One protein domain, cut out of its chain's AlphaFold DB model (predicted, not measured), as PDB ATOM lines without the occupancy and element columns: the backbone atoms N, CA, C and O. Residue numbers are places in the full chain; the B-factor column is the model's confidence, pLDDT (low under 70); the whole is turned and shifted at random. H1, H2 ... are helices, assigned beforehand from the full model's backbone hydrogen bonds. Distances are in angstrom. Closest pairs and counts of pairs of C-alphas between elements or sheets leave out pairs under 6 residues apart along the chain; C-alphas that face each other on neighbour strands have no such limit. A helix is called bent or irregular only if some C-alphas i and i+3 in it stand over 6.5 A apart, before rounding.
ATOM      1  N   SER A 225       5.556 -17.348 -33.104       65.12
ATOM      2  CA  SER A 225       4.794 -16.387 -33.910       65.12
ATOM      3  C   SER A 225       4.788 -14.969 -33.324       65.12
ATOM      4  O   SER A 225       4.723 -13.997 -34.079       65.12
ATOM      5  N   LYS A 226       4.895 -14.841 -31.993       69.94
ATOM      6  CA  LYS A 226       4.925 -13.568 -31.259       69.94
ATOM      7  C   LYS A 226       6.178 -12.761 -31.601       69.94
ATOM      8  O   LYS A 226       6.054 -11.605 -32.000       69.94
ATOM      9  N   SER A 227       7.363 -13.362 -31.512       70.25
ATOM     10  CA  SER A 227       8.621 -12.702 -31.869       70.25
ATOM     11  C   SER A 227       8.654 -12.354 -33.355       70.25
ATOM     12  O   SER A 227       8.957 -11.214 -33.703       70.25
ATOM     13  N   LEU A 228       8.244 -13.271 -34.242       69.31
ATOM     14  CA  LEU A 228       8.172 -12.986 -35.681       69.31
ATOM     15  C   LEU A 228       7.256 -11.784 -35.979       69.31
ATOM     16  O   LEU A 228       7.607 -10.924 -36.788       69.31
ATOM     17  N   PHE A 229       6.106 -11.681 -35.307       71.31
ATOM     18  CA  PHE A 229       5.205 -10.532 -35.435       71.31
ATOM     19  C   PHE A 229       5.837  -9.231 -34.925       71.31
ATOM     20  O   PHE A 229       5.756  -8.208 -35.606       71.31
ATOM     21  N   GLN A 230       6.487  -9.248 -33.757       74.44
ATOM     22  CA  GLN A 230       7.155  -8.064 -33.211       74.44
ATOM     23  C   GLN A 230       8.249  -7.552 -34.153       74.44
ATOM     24  O   GLN A 230       8.349  -6.345 -34.375       74.44
ATOM     25  N   TRP A 231       9.019  -8.464 -34.751       74.44
ATOM     26  CA  TRP A 231      10.057  -8.123 -35.717       74.44
ATOM     27  C   TRP A 231       9.451  -7.491 -36.962       74.44
ATOM     28  O   TRP A 231       9.840  -6.391 -37.334       74.44
ATOM     29  N   ASN A 232       8.408  -8.091 -37.537       72.50
ATOM     30  CA  ASN A 232       7.699  -7.495 -38.671       72.50
ATOM     31  C   ASN A 232       7.115  -6.112 -38.359       72.50
ATOM     32  O   ASN A 232       7.227  -5.198 -39.171       72.50
ATOM     33  N   LYS A 233       6.561  -5.911 -37.161       73.88
ATOM     34  CA  LYS A 233       6.076  -4.597 -36.719       73.88
ATOM     35  C   LYS A 233       7.204  -3.558 -36.649       73.88
ATOM     36  O   LYS A 233       7.000  -2.416 -37.055       73.88
ATOM     37  N   ALA A 234       8.371  -3.939 -36.134       73.56
ATOM     38  CA  ALA A 234       9.553  -3.082 -36.079       73.56
ATOM     39  C   ALA A 234      10.054  -2.691 -37.479       73.56
ATOM     40  O   ALA A 234      10.336  -1.519 -37.721       73.56
ATOM     41  N   LEU A 235      10.105  -3.643 -38.411       72.62
ATOM     42  CA  LEU A 235      10.489  -3.399 -39.809       72.62
ATOM     43  C   LEU A 235       9.569  -2.373 -40.467       72.62
ATOM     44  O   LEU A 235      10.025  -1.379 -41.028       72.62
ATOM     45  N   VAL A 236       8.259  -2.568 -40.299       71.56
ATOM     46  CA  VAL A 236       7.244  -1.635 -40.786       71.56
ATOM     47  C   VAL A 236       7.438  -0.244 -40.182       71.56
ATOM     48  O   VAL A 236       7.460   0.728 -40.930       71.56
ATOM     49  N   LYS A 237       7.605  -0.131 -38.854       71.44
ATOM     50  CA  LYS A 237       7.789   1.160 -38.157       71.44
ATOM     51  C   LYS A 237       8.975   1.949 -38.725       71.44
ATOM     52  O   LYS A 237       8.896   3.168 -38.834       71.44
ATOM     53  N   ASN A 238      10.050   1.257 -39.103       68.62
ATOM     54  CA  ASN A 238      11.264   1.869 -39.647       68.62
ATOM     55  C   ASN A 238      11.198   2.145 -41.160       68.62
ATOM     56  O   ASN A 238      12.083   2.805 -41.702       68.62
ATOM     57  N   GLY A 239      10.131   1.706 -41.833       60.97
ATOM     58  CA  GLY A 239       9.884   1.997 -43.242       60.97
ATOM     59  C   GLY A 239      10.795   1.250 -44.216       60.97
ATOM     60  O   GLY A 239      10.897   1.668 -45.367       60.97
ATOM     61  N   ASP A 240      11.446   0.173 -43.767       63.91
ATOM     62  CA  ASP A 240      12.377  -0.619 -44.569       63.91
ATOM     63  C   ASP A 240      11.864  -2.058 -44.723       63.91
ATOM     64  O   ASP A 240      11.982  -2.906 -43.833       63.91
ATOM     65  N   LEU A 241      11.212  -2.303 -45.860       70.06
ATOM     66  CA  LEU A 241      10.686  -3.604 -46.250       70.06
ATOM     67  C   LEU A 241      11.341  -3.988 -47.585       70.06
ATOM     68  O   LEU A 241      10.922  -3.495 -48.630       70.06
ATOM     69  N   PRO A 242      12.374  -4.844 -47.612       69.19
ATOM     70  CA  PRO A 242      12.898  -5.359 -48.873       69.19
ATOM     71  C   PRO A 242      11.907  -6.353 -49.496       69.19
ATOM     72  O   PRO A 242      11.132  -6.991 -48.785       69.19
ATOM     73  N   SER A 243      11.953  -6.571 -50.813       70.19
ATOM     74  CA  SER A 243      11.106  -7.565 -51.507       70.19
ATOM     75  C   SER A 243      11.206  -8.976 -50.909       70.19
ATOM     76  O   SER A 243      10.201  -9.675 -50.773       70.19
ATOM     77  N   LYS A 244      12.398  -9.357 -50.435       71.50
ATOM     78  CA  LYS A 244      12.662 -10.618 -49.719       71.50
ATOM     79  C   LYS A 244      11.870 -10.763 -48.411       71.50
ATOM     80  O   LYS A 244      11.735 -11.873 -47.914       71.50
ATOM     81  N   SER A 245      11.325  -9.677 -47.854       72.38
ATOM     82  CA  SER A 245      10.481  -9.717 -46.650       72.38
ATOM     83  C   SER A 245       9.064 -10.231 -46.912       72.38
ATOM     84  O   SER A 245       8.427 -10.760 -45.998       72.38
ATOM     85  N   SER A 246       8.586 -10.140 -48.158       79.19
ATOM     86  CA  SER A 246       7.200 -10.433 -48.534       79.19
ATOM     87  C   SER A 246       6.714 -11.828 -48.104       79.19
ATOM     88  O   SER A 246       5.687 -11.908 -47.423       79.19
ATOM     89  N   PRO A 247       7.439 -12.937 -48.369       78.38
ATOM     90  CA  PRO A 247       6.971 -14.272 -47.981       78.38
ATOM     91  C   PRO A 247       6.835 -14.433 -46.460       78.38
ATOM     92  O   PRO A 247       5.937 -15.114 -45.957       78.38
ATOM     93  N   HIS A 248       7.706 -13.767 -45.702       76.06
ATOM     94  CA  HIS A 248       7.696 -13.798 -44.242       76.06
ATOM     95  C   HIS A 248       6.538 -12.975 -43.679       76.06
ATOM     96  O   HIS A 248       5.846 -13.419 -42.759       76.06
ATOM     97  N   PHE A 249       6.270 -11.823 -44.291       77.50
ATOM     98  CA  PHE A 249       5.121 -10.994 -43.967       77.50
ATOM     99  C   PHE A 249       3.799 -11.724 -44.267       77.50
ATOM    100  O   PHE A 249       2.890 -11.742 -43.436       77.50
ATOM    101  N   THR A 250       3.728 -12.441 -45.396       85.31
ATOM    102  CA  THR A 250       2.627 -13.364 -45.719       85.31
ATOM    103  C   THR A 250       2.416 -14.407 -44.623       85.31
ATOM    104  O   THR A 250       1.277 -14.629 -44.208       85.31
ATOM    105  N   LYS A 251       3.485 -15.042 -44.119       79.94
ATOM    106  CA  LYS A 251       3.390 -16.044 -43.043       79.94
ATOM    107  C   LYS A 251       2.763 -15.443 -41.784       79.94
ATOM    108  O   LYS A 251       1.845 -16.041 -41.223       79.94
ATOM    109  N   VAL A 252       3.180 -14.244 -41.379       78.62
ATOM    110  CA  VAL A 252       2.587 -13.539 -40.231       78.62
ATOM    111  C   VAL A 252       1.108 -13.239 -40.465       78.62
ATOM    112  O   VAL A 252       0.282 -13.607 -39.633       78.62
ATOM    113  N   LEU A 253       0.750 -12.648 -41.607       84.25
ATOM    114  CA  LEU A 253      -0.648 -12.367 -41.943       84.25
ATOM    115  C   LEU A 253      -1.497 -13.644 -41.970       84.25
ATOM    116  O   LEU A 253      -2.626 -13.639 -41.492       84.25
ATOM    117  N   SER A 254      -0.954 -14.756 -42.468       85.00
ATOM    118  CA  SER A 254      -1.649 -16.047 -42.484       85.00
ATOM    119  C   SER A 254      -1.943 -16.578 -41.081       85.00
ATOM    120  O   SER A 254      -3.033 -17.097 -40.845       85.00
ATOM    121  N   LEU A 255      -1.021 -16.382 -40.133       78.31
ATOM    122  CA  LEU A 255      -1.224 -16.736 -38.731       78.31
ATOM    123  C   LEU A 255      -2.272 -15.827 -38.086       78.31
ATOM    124  O   LEU A 255      -3.199 -16.328 -37.453       78.31
ATOM    125  N   LEU A 256      -2.181 -14.509 -38.292       79.38
ATOM    126  CA  LEU A 256      -3.175 -13.558 -37.781       79.38
ATOM    127  C   LEU A 256      -4.579 -13.869 -38.310       79.38
ATOM    128  O   LEU A 256      -5.537 -13.871 -37.539       79.38
ATOM    129  N   TYR A 257      -4.684 -14.194 -39.599       84.44
ATOM    130  CA  TYR A 257      -5.926 -14.614 -40.237       84.44
ATOM    131  C   TYR A 257      -6.457 -15.926 -39.644       84.44
ATOM    132  O   TYR A 257      -7.616 -15.990 -39.234       84.44
ATOM    133  N   LYS A 258      -5.606 -16.958 -39.534       80.25
ATOM    134  CA  LYS A 258      -5.962 -18.269 -38.965       80.25
ATOM    135  C   LYS A 258      -6.486 -18.148 -37.532       80.25
ATOM    136  O   LYS A 258      -7.454 -18.813 -37.180       80.25
ATOM    137  N   HIS A 259      -5.866 -17.288 -36.726       77.50
ATOM    138  CA  HIS A 259      -6.236 -17.057 -35.329       77.50
ATOM    139  C   HIS A 259      -7.263 -15.933 -35.134       77.50
ATOM    140  O   HIS A 259      -7.592 -15.618 -33.996       77.50
ATOM    141  N   LYS A 260      -7.771 -15.325 -36.218       79.94
ATOM    142  CA  LYS A 260      -8.727 -14.204 -36.192       79.94
ATOM    143  C   LYS A 260      -8.310 -13.066 -35.245       79.94
ATOM    144  O   LYS A 260      -9.139 -12.491 -34.547       79.94
ATOM    145  N   ASN A 261      -7.019 -12.733 -35.205       78.19
ATOM    146  CA  ASN A 261      -6.491 -11.722 -34.287       78.19
ATOM    147  C   ASN A 261      -6.680 -10.300 -34.853       78.19
ATOM    148  O   ASN A 261      -5.761  -9.708 -35.422       78.19
ATOM    149  N   ILE A 262      -7.899  -9.779 -34.712       81.62
ATOM    150  CA  ILE A 262      -8.354  -8.506 -35.291       81.62
ATOM    151  C   ILE A 262      -7.508  -7.319 -34.815       81.62
ATOM    152  O   ILE A 262      -6.999  -6.550 -35.631       81.62
ATOM    153  N   GLN A 263      -7.281  -7.216 -33.504       80.25
ATOM    154  CA  GLN A 263      -6.533  -6.110 -32.902       80.25
ATOM    155  C   GLN A 263      -5.095  -6.027 -33.431       80.25
ATOM    156  O   GLN A 263      -4.565  -4.938 -33.655       80.25
ATOM    157  N   ALA A 264      -4.448  -7.174 -33.662       78.25
ATOM    158  CA  ALA A 264      -3.102  -7.210 -34.220       78.25
ATOM    159  C   ALA A 264      -3.062  -6.715 -35.674       78.25
ATOM    160  O   ALA A 264      -2.121  -6.009 -36.041       78.25
ATOM    161  N   VAL A 265      -4.082  -7.038 -36.479       80.38
ATOM    162  CA  VAL A 265      -4.220  -6.540 -37.859       80.38
ATOM    163  C   VAL A 265      -4.418  -5.024 -37.859       80.38
ATOM    164  O   VAL A 265      -3.690  -4.315 -38.547       80.38
ATOM    165  N   GLU A 266      -5.340  -4.503 -37.050       82.75
ATOM    166  CA  GLU A 266      -5.608  -3.060 -36.969       82.75
ATOM    167  C   GLU A 266      -4.387  -2.275 -36.466       82.75
ATOM    168  O   GLU A 266      -4.038  -1.223 -37.012       82.75
ATOM    169  N   LYS A 267      -3.670  -2.819 -35.476       81.94
ATOM    170  CA  LYS A 267      -2.422  -2.235 -34.972       81.94
ATOM    171  C   LYS A 267      -1.329  -2.234 -36.035       81.94
ATOM    172  O   LYS A 267      -0.629  -1.235 -36.168       81.94
ATOM    173  N   LEU A 268      -1.183  -3.320 -36.795       80.25
ATOM    174  CA  LEU A 268      -0.228  -3.402 -37.902       80.25
ATOM    175  C   LEU A 268      -0.529  -2.337 -38.963       80.25
ATOM    176  O   LEU A 268       0.367  -1.591 -39.345       80.25
ATOM    177  N   MET A 269      -1.796  -2.204 -39.356       82.94
ATOM    178  CA  MET A 269      -2.268  -1.192 -40.307       82.94
ATOM    179  C   MET A 269      -2.000   0.241 -39.832       82.94
ATOM    180  O   MET A 269      -1.562   1.081 -40.613       82.94
ATOM    181  N   SER A 270      -2.218   0.517 -38.545       81.38
ATOM    182  CA  SER A 270      -1.903   1.814 -37.934       81.38
ATOM    183  C   SER A 270      -0.400   2.121 -37.966       81.38
ATOM    184  O   SER A 270       0.009   3.212 -38.358       81.38
ATOM    185  N   VAL A 271       0.446   1.135 -37.632       78.44
ATOM    186  CA  VAL A 271       1.910   1.289 -37.693       78.44
ATOM    187  C   VAL A 271       2.375   1.535 -39.129       78.44
ATOM    188  O   VAL A 271       3.228   2.391 -39.339       78.44
ATOM    189  N   MET A 272       1.793   0.848 -40.118       77.69
ATOM    190  CA  MET A 272       2.095   1.081 -41.535       77.69
ATOM    191  C   MET A 272       1.695   2.484 -42.004       77.69
ATOM    192  O   MET A 272       2.435   3.091 -42.770       77.69
ATOM    193  N   ALA A 273       0.550   3.003 -41.552       74.12
ATOM    194  CA  ALA A 273       0.073   4.334 -41.932       74.12
ATOM    195  C   ALA A 273       0.954   5.465 -41.374       74.12
ATOM    196  O   ALA A 273       1.097   6.497 -42.021       74.12
ATOM    197  N   ASN A 274       1.552   5.251 -40.198       69.56
ATOM    198  CA  ASN A 274       2.423   6.220 -39.525       69.56
ATOM    199  C   ASN A 274       3.909   6.070 -39.889       69.56
ATOM    200  O   ASN A 274       4.715   6.943 -39.569       69.56
ATOM    201  N   ALA A 275       4.296   4.954 -40.509       65.62
ATOM    202  CA  ALA A 275       5.645   4.767 -41.018       65.62
ATOM    203  C   ALA A 275       5.909   5.753 -42.163       65.62
ATOM    204  O   ALA A 275       4.985   6.173 -42.853       65.62
ATOM    205  N   ASN A 276       7.171   6.135 -42.379       59.50
ATOM    206  CA  ASN A 276       7.538   7.086 -43.426       59.50
ATOM    207  C   ASN A 276       7.238   6.481 -44.818       59.50
ATOM    208  O   ASN A 276       8.078   5.806 -45.414       59.50
ATOM    209  N   VAL A 277       6.005   6.690 -45.305       55.00
ATOM    210  CA  VAL A 277       5.391   6.024 -46.472       55.00
ATOM    211  C   VAL A 277       6.235   6.193 -47.738       55.00
ATOM    212  O   VAL A 277       6.279   5.306 -48.588       55.00
ATOM    213  N   SER A 278       6.990   7.293 -47.828       54.94
ATOM    214  CA  SER A 278       7.934   7.561 -48.917       54.94
ATOM    215  C   SER A 278       9.049   6.507 -49.048       54.94
ATOM    216  O   SER A 278       9.442   6.180 -50.167       54.94
ATOM    217  N   ARG A 279       9.530   5.928 -47.933       55.28
ATOM    218  CA  ARG A 279      10.571   4.881 -47.931       55.28
ATOM    219  C   ARG A 279      10.003   3.499 -48.232       55.28
ATOM    220  O   ARG A 279      10.566   2.791 -49.068       55.28
ATOM    221  N   LEU A 280       8.841   3.181 -47.650       54.88
ATOM    222  CA  LEU A 280       8.143   1.901 -47.833       54.88
ATOM    223  C   LEU A 280       7.903   1.569 -49.310       54.88
ATOM    224  O   LEU A 280       7.981   0.417 -49.715       54.88
ATOM    225  N   VAL A 281       7.613   2.571 -50.131       52.22
ATOM    226  CA  VAL A 281       7.089   2.360 -51.485       52.22
ATOM    227  C   VAL A 281       8.182   2.205 -52.552       52.22
ATOM    228  O   VAL A 281       7.931   1.665 -53.630       52.22
ATOM    229  N   SER A 282       9.422   2.595 -52.247       50.12
ATOM    230  CA  SER A 282      10.519   2.581 -53.224       50.12
ATOM    231  C   SER A 282      10.992   1.176 -53.649       50.12
ATOM    232  O   SER A 282      11.513   1.032 -54.753       50.12
ATOM    233  N   ASN A 283      10.737   0.126 -52.851       54.12
ATOM    234  CA  ASN A 283      11.406  -1.181 -52.992       54.12
ATOM    235  C   ASN A 283      10.522  -2.380 -53.416       54.12
ATOM    236  O   ASN A 283      10.955  -3.524 -53.278       54.12
ATOM    237  N   ARG A 284       9.306  -2.175 -53.960       63.47
ATOM    238  CA  ARG A 284       8.395  -3.270 -54.410       63.47
ATOM    239  C   ARG A 284       8.296  -4.425 -53.395       63.47
ATOM    240  O   ARG A 284       8.477  -5.598 -53.719       63.47
ATOM    241  N   TRP A 285       8.032  -4.078 -52.144       71.50
ATOM    242  CA  TRP A 285       8.154  -4.993 -51.010       71.50
ATOM    243  C   TRP A 285       7.019  -6.010 -50.871       71.50
ATOM    244  O   TRP A 285       7.149  -6.976 -50.129       71.50
ATOM    245  N   MET A 286       5.894  -5.783 -51.550       79.62
ATOM    246  CA  MET A 286       4.677  -6.568 -51.397       79.62
ATOM    247  C   MET A 286       4.397  -7.362 -52.671       79.62
ATOM    248  O   MET A 286       4.020  -6.794 -53.697       79.62
ATOM    249  N   ASP A 287       4.512  -8.685 -52.613       84.94
ATOM    250  CA  ASP A 287       4.090  -9.556 -53.712       84.94
ATOM    251  C   ASP A 287       2.551  -9.707 -53.784       84.94
ATOM    252  O   ASP A 287       1.776  -9.079 -53.047       84.94
ATOM    253  N   THR A 288       2.084 -10.514 -54.735       87.31
ATOM    254  CA  THR A 288       0.661 -10.823 -54.927       87.31
ATOM    255  C   THR A 288       0.046 -11.538 -53.722       87.31
ATOM    256  O   THR A 288      -1.078 -11.223 -53.330       87.31
ATOM    257  N   GLN A 289       0.762 -12.489 -53.125       89.62
ATOM    258  CA  GLN A 289       0.258 -13.314 -52.032       89.62
ATOM    259  C   GLN A 289       0.109 -12.497 -50.744       89.62
ATOM    260  O   GLN A 289      -0.940 -12.568 -50.100       89.62
ATOM    261  N   THR A 290       1.094 -11.657 -50.426       88.06
ATOM    262  CA  THR A 290       1.068 -10.746 -49.275       88.06
ATOM    263  C   THR A 290      -0.116  -9.798 -49.361       88.06
ATOM    264  O   THR A 290      -0.854  -9.633 -48.393       88.06
ATOM    265  N   PHE A 291      -0.377  -9.237 -50.539       89.38
ATOM    266  CA  PHE A 291      -1.522  -8.354 -50.757       89.38
ATOM    267  C   PHE A 291      -2.870  -9.056 -50.628       89.38
ATOM    268  O   PHE A 291      -3.767  -8.539 -49.968       89.38
ATOM    269  N   VAL A 292      -3.015 -10.257 -51.198       91.56
ATOM    270  CA  VAL A 292      -4.228 -11.069 -51.005       91.56
ATOM    271  C   VAL A 292      -4.442 -11.370 -49.522       91.56
ATOM    272  O   VAL A 292      -5.574 -11.315 -49.038       91.56
ATOM    273  N   MET A 293      -3.372 -11.658 -48.780       92.25
ATOM    274  CA  MET A 293      -3.461 -11.889 -47.340       92.25
ATOM    275  C   MET A 293      -3.844 -10.633 -46.559       92.25
ATOM    276  O   MET A 293      -4.650 -10.742 -45.638       92.25
ATOM    277  N   PHE A 294      -3.360  -9.452 -46.947       90.56
ATOM    278  CA  PHE A 294      -3.837  -8.190 -46.378       90.56
ATOM    279  C   PHE A 294      -5.339  -8.015 -46.574       90.56
ATOM    280  O   PHE A 294      -6.035  -7.770 -45.595       90.56
ATOM    281  N   ILE A 295      -5.855  -8.213 -47.792       92.31
ATOM    282  CA  ILE A 295      -7.296  -8.093 -48.078       92.31
ATOM    283  C   ILE A 295      -8.103  -9.052 -47.192       92.31
ATOM    284  O   ILE A 295      -9.068  -8.652 -46.544       92.31
ATOM    285  N   LYS A 296      -7.665 -10.313 -47.087       92.88
ATOM    286  CA  LYS A 296      -8.306 -11.306 -46.214       92.88
ATOM    287  C   LYS A 296      -8.300 -10.892 -44.742       92.88
ATOM    288  O   LYS A 296      -9.305 -11.088 -44.065       92.88
ATOM    289  N   CYS A 297      -7.197 -10.335 -44.246       90.25
ATOM    290  CA  CYS A 297      -7.101  -9.821 -42.881       90.25
ATOM    291  C   CYS A 297      -7.980  -8.580 -42.666       90.25
ATOM    292  O   CYS A 297      -8.626  -8.481 -41.630       90.25
ATOM    293  N   ILE A 298      -8.054  -7.672 -43.644       91.44
ATOM    294  CA  ILE A 298      -8.917  -6.481 -43.614       91.44
ATOM    295  C   ILE A 298     -10.390  -6.884 -43.503       91.44
ATOM    296  O   ILE A 298     -11.118  -6.311 -42.703       91.44
ATOM    297  N   ASN A 299     -10.825  -7.933 -44.209       90.12
ATOM    298  CA  ASN A 299     -12.194  -8.447 -44.084       90.12
ATOM    299  C   ASN A 299     -12.542  -8.926 -42.660       90.12
ATOM    300  O   ASN A 299     -13.723  -9.074 -42.336       90.12
ATOM    301  N   LEU A 300     -11.548  -9.222 -41.815       86.62
ATOM    302  CA  LEU A 300     -11.771  -9.640 -40.432       86.62
ATOM    303  C   LEU A 300     -11.887  -8.465 -39.456       86.62
ATOM    304  O   LEU A 300     -12.343  -8.703 -38.341       86.62
ATOM    305  N   THR A 301     -11.490  -7.242 -39.825       87.12
ATOM    306  CA  THR A 301     -11.464  -6.115 -38.879       87.12
ATOM    307  C   THR A 301     -12.856  -5.624 -38.491       87.12
ATOM    308  O   THR A 301     -13.849  -5.972 -39.135       87.12
ATOM    309  N   HIS A 302     -12.943  -4.835 -37.412       86.19
ATOM    310  CA  HIS A 302     -14.224  -4.285 -36.954       86.19
ATOM    311  C   HIS A 302     -14.801  -3.288 -37.963       86.19
ATOM    312  O   HIS A 302     -16.005  -3.277 -38.206       86.19
ATOM    313  N   GLU A 303     -13.928  -2.507 -38.603       89.69
ATOM    314  CA  GLU A 303     -14.289  -1.550 -39.650       89.69
ATOM    315  C   GLU A 303     -13.502  -1.833 -40.947       89.69
ATOM    316  O   GLU A 303     -12.520  -1.137 -41.251       89.69
ATOM    317  N   PRO A 304     -13.909  -2.842 -41.747       90.25
ATOM    318  CA  PRO A 304     -13.176  -3.259 -42.943       90.25
ATOM    319  C   PRO A 304     -13.006  -2.144 -43.971       90.25
ATOM    320  O   PRO A 304     -11.912  -1.975 -44.502       90.25
ATOM    321  N   GLN A 305     -14.040  -1.327 -44.205       91.19
ATOM    322  CA  GLN A 305     -13.972  -0.204 -45.151       91.19
ATOM    323  C   GLN A 305     -12.938   0.847 -44.727       91.19
ATOM    324  O   GLN A 305     -12.056   1.189 -45.509       91.19
ATOM    325  N   LYS A 306     -12.965   1.304 -43.465       89.44
ATOM    326  CA  LYS A 306     -11.977   2.282 -42.970       89.44
ATOM    327  C   LYS A 306     -10.561   1.709 -42.957       89.44
ATOM    328  O   LYS A 306      -9.591   2.420 -43.211       89.44
ATOM    329  N   THR A 307     -10.426   0.417 -42.659       88.94
ATOM    330  CA  THR A 307      -9.129  -0.271 -42.684       88.94
ATOM    331  C   THR A 307      -8.596  -0.388 -44.114       88.94
ATOM    332  O   THR A 307      -7.409  -0.154 -44.347       88.94
ATOM    333  N   LEU A 308      -9.472  -0.686 -45.078       90.62
ATOM    334  CA  LEU A 308      -9.145  -0.709 -46.499       90.62
ATOM    335  C   LEU A 308      -8.704   0.670 -46.994       90.62
ATOM    336  O   LEU A 308      -7.700   0.759 -47.689       90.62
ATOM    337  N   ASP A 309      -9.379   1.744 -46.582       88.62
ATOM    338  CA  ASP A 309      -8.974   3.114 -46.919       88.62
ATOM    339  C   ASP A 309      -7.564   3.443 -46.428       88.62
ATOM    340  O   ASP A 309      -6.744   3.967 -47.184       88.62
ATOM    341  N   LYS A 310      -7.245   3.076 -45.181       87.19
ATOM    342  CA  LYS A 310      -5.884   3.223 -44.646       87.19
ATOM    343  C   LYS A 310      -4.877   2.437 -45.485       87.19
ATOM    344  O   LYS A 310      -3.818   2.968 -45.810       87.19
ATOM    345  N   PHE A 311      -5.212   1.204 -45.870       87.88
ATOM    346  CA  PHE A 311      -4.356   0.363 -46.710       87.88
ATOM    347  C   PHE A 311      -4.111   0.963 -48.094       87.88
ATOM    348  O   PHE A 311      -2.965   1.076 -48.519       87.88
ATOM    349  N   LEU A 312      -5.167   1.403 -48.776       87.81
ATOM    350  CA  LEU A 312      -5.069   2.050 -50.082       87.81
ATOM    351  C   LEU A 312      -4.261   3.350 -50.006       87.81
ATOM    352  O   LEU A 312      -3.469   3.624 -50.902       87.81
ATOM    353  N   ASN A 313      -4.398   4.116 -48.920       84.62
ATOM    354  CA  ASN A 313      -3.614   5.328 -48.713       84.62
ATOM    355  C   ASN A 313      -2.117   5.035 -48.504       84.62
ATOM    356  O   ASN A 313      -1.283   5.725 -49.085       84.62
ATOM    357  N   ILE A 314      -1.768   3.983 -47.750       80.31
ATOM    358  CA  ILE A 314      -0.374   3.510 -47.622       80.31
ATOM    359  C   ILE A 314       0.202   3.150 -48.999       80.31
ATOM    360  O   ILE A 314       1.359   3.442 -49.292       80.31
ATOM    361  N   LEU A 315      -0.614   2.541 -49.859       81.06
ATOM    362  CA  LEU A 315      -0.223   2.118 -51.203       81.06
ATOM    363  C   LEU A 315      -0.371   3.214 -52.269       81.06
ATOM    364  O   LEU A 315      -0.103   2.944 -53.436       81.06
ATOM    365  N   LYS A 316      -0.786   4.439 -51.922       77.62
ATOM    366  CA  LYS A 316      -1.120   5.490 -52.902       77.62
ATOM    367  C   LYS A 316       0.034   5.802 -53.860       77.62
ATOM    368  O   LYS A 316      -0.197   6.143 -55.020       77.62
ATOM    369  N   THR A 317       1.265   5.690 -53.376       70.44
ATOM    370  CA  THR A 317       2.488   5.913 -54.148       70.44
ATOM    371  C   THR A 317       3.019   4.637 -54.823       70.44
ATOM    372  O   THR A 317       3.937   4.741 -55.635       70.44
ATOM    373  N   ASP A 318       2.476   3.445 -54.525       74.12
ATOM    374  CA  ASP A 318       2.894   2.170 -55.132       74.12
ATOM    375  C   ASP A 318       2.461   2.128 -56.607       74.12
ATOM    376  O   ASP A 318       1.259   2.171 -56.900       74.12
ATOM    377  N   PRO A 319       3.401   2.001 -57.564       71.12
ATOM    378  CA  PRO A 319       3.057   1.930 -58.982       71.12
ATOM    379  C   PRO A 319       2.136   0.745 -59.308       71.12
ATOM    380  O   PRO A 319       1.346   0.824 -60.248       71.12
ATOM    381  N   ASN A 320       2.162  -0.335 -58.521       75.19
ATOM    382  CA  ASN A 320       1.290  -1.489 -58.727       75.19
ATOM    383  C   ASN A 320      -0.166  -1.212 -58.348       75.19
ATOM    384  O   ASN A 320      -1.044  -1.907 -58.858       75.19
ATOM    385  N   LEU A 321      -0.459  -0.225 -57.494       77.19
ATOM    386  CA  LEU A 321      -1.845   0.140 -57.182       77.19
ATOM    387  C   LEU A 321      -2.554   0.750 -58.402       77.19
ATOM    388  O   LEU A 321      -3.771   0.645 -58.530       77.19
ATOM    389  N   LYS A 322      -1.788   1.311 -59.347       74.75
ATOM    390  CA  LYS A 322      -2.287   1.750 -60.659       74.75
ATOM    391  C   LYS A 322      -2.473   0.594 -61.650       74.75
ATOM    392  O   LYS A 322      -3.001   0.801 -62.737       74.75
ATOM    393  N   SER A 323      -2.053  -0.627 -61.305       74.31
ATOM    394  CA  SER A 323      -2.248  -1.807 -62.155       74.31
ATOM    395  C   SER A 323      -3.635  -2.419 -61.954       74.31
ATOM    396  O   SER A 323      -4.101  -2.585 -60.823       74.31
ATOM    397  N   ALA A 324      -4.273  -2.855 -63.043       72.94
ATOM    398  CA  ALA A 324      -5.561  -3.546 -62.971       72.94
ATOM    399  C   ALA A 324      -5.503  -4.849 -62.163       72.94
ATOM    400  O   ALA A 324      -6.470  -5.193 -61.489       72.94
ATOM    401  N   ASN A 325      -4.363  -5.548 -62.157       79.94
ATOM    402  CA  ASN A 325      -4.213  -6.819 -61.444       79.94
ATOM    403  C   ASN A 325      -4.466  -6.683 -59.933       79.94
ATOM    404  O   ASN A 325      -5.117  -7.550 -59.352       79.94
ATOM    405  N   ARG A 326      -4.008  -5.599 -59.286       84.69
ATOM    406  CA  ARG A 326      -4.281  -5.367 -57.854       84.69
ATOM    407  C   ARG A 326      -5.768  -5.144 -57.598       84.69
ATOM    408  O   ARG A 326      -6.287  -5.695 -56.635       84.69
ATOM    409  N   TRP A 327      -6.460  -4.421 -58.474       84.88
ATOM    410  CA  TRP A 327      -7.900  -4.183 -58.339       84.88
ATOM    411  C   TRP A 327      -8.739  -5.430 -58.602       84.88
ATOM    412  O   TRP A 327      -9.662  -5.685 -57.837       84.88
ATOM    413  N   ILE A 328      -8.371  -6.261 -59.584       80.44
ATOM    414  CA  ILE A 328      -9.008  -7.572 -59.802       80.44
ATOM    415  C   ILE A 328      -8.888  -8.425 -58.533       80.44
ATOM    416  O   ILE A 328      -9.871  -8.986 -58.054       80.44
ATOM    417  N   LEU A 329      -7.689  -8.504 -57.943       85.69
ATOM    418  CA  LEU A 329      -7.473  -9.248 -56.699       85.69
ATOM    419  C   LEU A 329      -8.270  -8.655 -55.534       85.69
ATOM    420  O   LEU A 329      -8.852  -9.401 -54.749       85.69
ATOM    421  N   LEU A 330      -8.328  -7.330 -55.435       88.44
ATOM    422  CA  LEU A 330      -9.076  -6.634 -54.396       88.44
ATOM    423  C   LEU A 330     -10.579  -6.917 -54.522       88.44
ATOM    424  O   LEU A 330     -11.182  -7.354 -53.547       88.44
ATOM    425  N   MET A 331     -11.167  -6.816 -55.715       84.00
ATOM    426  CA  MET A 331     -12.576  -7.158 -55.958       84.00
ATOM    427  C   MET A 331     -12.881  -8.637 -55.703       84.00
ATOM    428  O   MET A 331     -13.940  -8.975 -55.171       84.00
ATOM    429  N   LYS A 332     -11.943  -9.525 -56.049       82.50
ATOM    430  CA  LYS A 332     -12.101 -10.973 -55.895       82.50
ATOM    431  C   LYS A 332     -12.050 -11.437 -54.440       82.50
ATOM    432  O   LYS A 332     -12.803 -12.333 -54.068       82.50
ATOM    433  N   TYR A 333     -11.131 -10.892 -53.641       87.62
ATOM    434  CA  TYR A 333     -10.861 -11.374 -52.279       87.62
ATOM    435  C   TYR A 333     -11.505 -10.534 -51.173       87.62
ATOM    436  O   TYR A 333     -11.461 -10.949 -50.014       87.62
ATOM    437  N   THR A 334     -12.100  -9.385 -51.495       87.81
ATOM    438  CA  THR A 334     -12.851  -8.588 -50.519       87.81
ATOM    439  C   THR A 334     -14.188  -9.249 -50.184       87.81
ATOM    440  O   THR A 334     -14.883  -9.759 -51.063       87.81
ATOM    441  N   ASP A 335     -14.546  -9.235 -48.902       83.88
ATOM    442  CA  ASP A 335     -15.843  -9.698 -48.423       83.88
ATOM    443  C   ASP A 335     -16.925  -8.664 -48.764       83.88
ATOM    444  O   ASP A 335     -16.983  -7.572 -48.189       83.88
ATOM    445  N   LYS A 336     -17.778  -9.023 -49.725       79.00
ATOM    446  CA  LYS A 336     -18.791  -8.132 -50.304       79.00
ATOM    447  C   LYS A 336     -19.968  -7.855 -49.377       79.00
ATOM    448  O   LYS A 336     -20.724  -6.926 -49.644       79.00
ATOM    449  N   GLU A 337     -20.132  -8.635 -48.309       78.75
ATOM    450  CA  GLU A 337     -21.125  -8.340 -47.270       78.75
ATOM    451  C   GLU A 337     -20.672  -7.171 -46.388       78.75
ATOM    452  O   GLU A 337     -21.501  -6.453 -45.835       78.75
ATOM    453  N   LYS A 338     -19.356  -6.939 -46.292       84.38
ATOM    454  CA  LYS A 338     -18.764  -5.903 -45.432       84.38
ATOM    455  C   LYS A 338     -18.296  -4.672 -46.201       84.38
ATOM    456  O   LYS A 338     -18.345  -3.553 -45.690       84.38
ATOM    457  N   ILE A 339     -17.818  -4.855 -47.429       85.38
ATOM    458  CA  ILE A 339     -17.358  -3.774 -48.303       85.38
ATOM    459  C   ILE A 339     -18.122  -3.877 -49.619       85.38
ATOM    460  O   ILE A 339     -17.954  -4.843 -50.362       85.38
ATOM    461  N   SER A 340     -18.970  -2.888 -49.908       83.25
ATOM    462  CA  SER A 340     -19.809  -2.937 -51.104       83.25
ATOM    463  C   SER A 340     -18.979  -2.830 -52.383       83.25
ATOM    464  O   SER A 340     -17.937  -2.171 -52.437       83.25
ATOM    465  N   PHE A 341     -19.467  -3.472 -53.442       78.81
ATOM    466  CA  PHE A 341     -18.829  -3.424 -54.750       78.81
ATOM    467  C   PHE A 341     -18.760  -1.987 -55.304       78.81
ATOM    468  O   PHE A 341     -17.700  -1.567 -55.762       78.81
ATOM    469  N   ASP A 342     -19.822  -1.192 -55.152       79.62
ATOM    470  CA  ASP A 342     -19.855   0.206 -55.615       79.62
ATOM    471  C   ASP A 342     -18.838   1.091 -54.897       79.62
ATOM    472  O   ASP A 342     -18.302   2.046 -55.461       79.62
ATOM    473  N   TYR A 343     -18.557   0.790 -53.629       86.31
ATOM    474  CA  TYR A 343     -17.493   1.462 -52.897       86.31
ATOM    475  C   TYR A 343     -16.118   1.111 -53.487       86.31
ATOM    476  O   TYR A 343     -15.323   2.013 -53.751       86.31
ATOM    477  N   LEU A 344     -15.852  -0.173 -53.765       85.00
ATOM    478  CA  LEU A 344     -14.601  -0.604 -54.402       85.00
ATOM    479  C   LEU A 344     -14.419   0.006 -55.794       85.00
ATOM    480  O   LEU A 344     -13.318   0.446 -56.123       85.00
ATOM    481  N   LYS A 345     -15.495   0.073 -56.587       82.56
ATOM    482  CA  LYS A 345     -15.507   0.689 -57.917       82.56
ATOM    483  C   LYS A 345     -15.169   2.180 -57.849       82.56
ATOM    484  O   LYS A 345     -14.230   2.612 -58.509       82.56
ATOM    485  N   ARG A 346     -15.832   2.941 -56.969       86.12
ATOM    486  CA  ARG A 346     -15.517   4.366 -56.749       86.12
ATOM    487  C   ARG A 346     -14.070   4.576 -56.311       86.12
ATOM    488  O   ARG A 346     -13.404   5.485 -56.792       86.12
ATOM    489  N   LYS A 347     -13.548   3.726 -55.420       87.94
ATOM    490  CA  LYS A 347     -12.140   3.800 -55.003       87.94
ATOM    491  C   LYS A 347     -11.196   3.507 -56.164       87.94
ATOM    492  O   LYS A 347     -10.233   4.246 -56.332       87.94
ATOM    493  N   ARG A 348     -11.478   2.496 -56.992       87.19
ATOM    494  CA  ARG A 348     -10.702   2.219 -58.209       87.19
ATOM    495  C   ARG A 348     -10.650   3.441 -59.115       87.19
ATOM    496  O   ARG A 348      -9.565   3.782 -59.570       87.19
ATOM    497  N   GLU A 349     -11.783   4.087 -59.367       84.56
ATOM    498  CA  GLU A 349     -11.889   5.240 -60.273       84.56
ATOM    499  C   GLU A 349     -10.993   6.417 -59.850       84.56
ATOM    500  O   GLU A 349     -10.475   7.125 -60.709       84.56
ATOM    501  N   LEU A 350     -10.701   6.560 -58.550       84.06
ATOM    502  CA  LEU A 350      -9.730   7.540 -58.040       84.06
ATOM    503  C   LEU A 350      -8.269   7.209 -58.399       84.06
ATOM    504  O   LEU A 350      -7.414   8.094 -58.373       84.06
ATOM    505  N   HIS A 351      -7.959   5.944 -58.688       79.50
ATOM    506  CA  HIS A 351      -6.600   5.458 -58.956       79.50
ATOM    507  C   HIS A 351      -6.371   5.038 -60.419       79.50
ATOM    508  O   HIS A 351      -5.233   5.078 -60.890       79.50
ATOM    509  N   ILE A 352      -7.426   4.628 -61.127       78.25
ATOM    510  CA  ILE A 352      -7.422   4.178 -62.522       78.25
ATOM    511  C   ILE A 352      -8.663   4.770 -63.201       78.25
ATOM    512  O   ILE A 352      -9.775   4.314 -62.942       78.25
ATOM    513  N   SER A 353      -8.480   5.744 -64.094       67.31
ATOM    514  CA  SER A 353      -9.584   6.407 -64.805       67.31
ATOM    515  C   SER A 353     -10.252   5.497 -65.843       67.31
ATOM    516  O   SER A 353     -11.475   5.443 -65.913       67.31
ATOM    517  N   VAL A 354      -9.466   4.715 -66.590       68.50
ATOM    518  CA  VAL A 354      -9.962   3.763 -67.597       68.50
ATOM    519  C   VAL A 354      -9.611   2.340 -67.172       68.50
ATOM    520  O   VAL A 354      -8.444   1.950 -67.160       68.50
ATOM    521  N   ALA A 355     -10.619   1.555 -66.785       64.25
ATOM    522  CA  ALA A 355     -10.427   0.150 -66.440       64.25
ATOM    523  C   ALA A 355     -10.070  -0.658 -67.701       64.25
ATOM    524  O   ALA A 355     -10.804  -0.572 -68.686       64.25
ATOM    525  N   PRO A 356      -9.005  -1.479 -67.695       71.62
ATOM    526  CA  PRO A 356      -8.762  -2.439 -68.770       71.62
ATOM    527  C   PRO A 356      -9.924  -3.419 -68.911       71.62
ATOM    528  O   PRO A 356     -10.573  -3.745 -67.915       71.62
TER     529      PRO A 356
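Overview. This is residues 225 to 356 of the 755 residues of an uncharacterized protein of Komagataella phaffii (strain ATCC 76273 / CBS 7435 / CECT 11047 / NRRL Y-11430 / Wegner 21-1) (UniProt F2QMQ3). Three helical hairpins, H2 with H3, H5 with H6 and H8 with H9, stack side by side into a short solenoid of two layers, H2, H5 and H8 in one row and H3, H6 and H9 in the other, with H9 only loosely joined. H1 covers one end of the stack, packing on H2 and H3, while the small helices H4 and H7 lie in the turns that lead from one hairpin to the next. The printed part has 132 residues with nine named helices, H1 to H9 in chain order, and no named strand; the class is all helix. It is compact, with a radius of gyration of the C-alphas of 13.9 A and spans of 42 by 31 by 22 A.

Along the chain. The longest helix is H2, residues 243 to 258, 23.7 A from C-alpha 243 at (11.106, -7.565, -51.507) to C-alpha 258. Before it comes H1, residues 225 to 238, 20.2 A, beginning at C-alpha 225 (4.794, -16.387, -33.910). After it follow H3, residues 262 to 274, 18.7 A; H4, residues 277 to 283; H5, residues 288 to 298, 15.4 A; H6, residues 304 to 314, 15.2 A; H7, residues 319 to 322; H8, residues 324 to 333, 14.3 A; and H9, residues 341 to 351, 15.7 A, ending at C-alpha 351 (-6.600, 5.458, -58.956). H2 and H4 are irregular, but only just: C-alphas 244 and 247 are 7.0 A apart, C-alphas 280 and 283 6.8 A.

Arrangement. H2 touches H5 the same way at 33 degrees, a tilt only just shallow; their closest C-alphas, Thr 250 and Thr 290, are 4.7 A apart. With residues 249 to 255 alone H2 touches H1, closest at C-alphas Phe 229 and Val 252, 6.2 A. H3 touches H6 at a shallow tilt of 29 degrees, the same way, closest at C-alphas Ala 273 and Ile 314, 5.8 A. H5 touches H8 at a steep tilt of 42 degrees, closest at C-alphas Ile 295 and Tyr 333, 6.4 A. H8 and H9 only just touch, with 3 pairs of C-alphas within 8 A, the closest Trp 327 and Arg 348 at 7.0 A. H6 and H9 are near each other. H4 is close to but not clearly touching H1, closest at C-alphas Val 236 and Leu 280, 7.9 A; H7 stands likewise to H9, at C-alphas Lys 322 and His 351, 5.9 A. Every O i to N i+4 pair is within hydrogen-bond range in H1, H3, H5, H6 and H8, against 10 of 12 in H2, 6 of 7 in H9 and 1 of 3 in H4, where 2 of 4 O i to N i+3 pairs are; H7 is too short for an O i to N i+4 pair.

Size, cuts and confidence. The C-alphas farthest apart, Ser 227 and Val 354, are 43.5 A apart. The printed part has no cut and no long link. Mean pLDDT of the printed part is 78.4; 21 residues are under 70, among them 274 to 284.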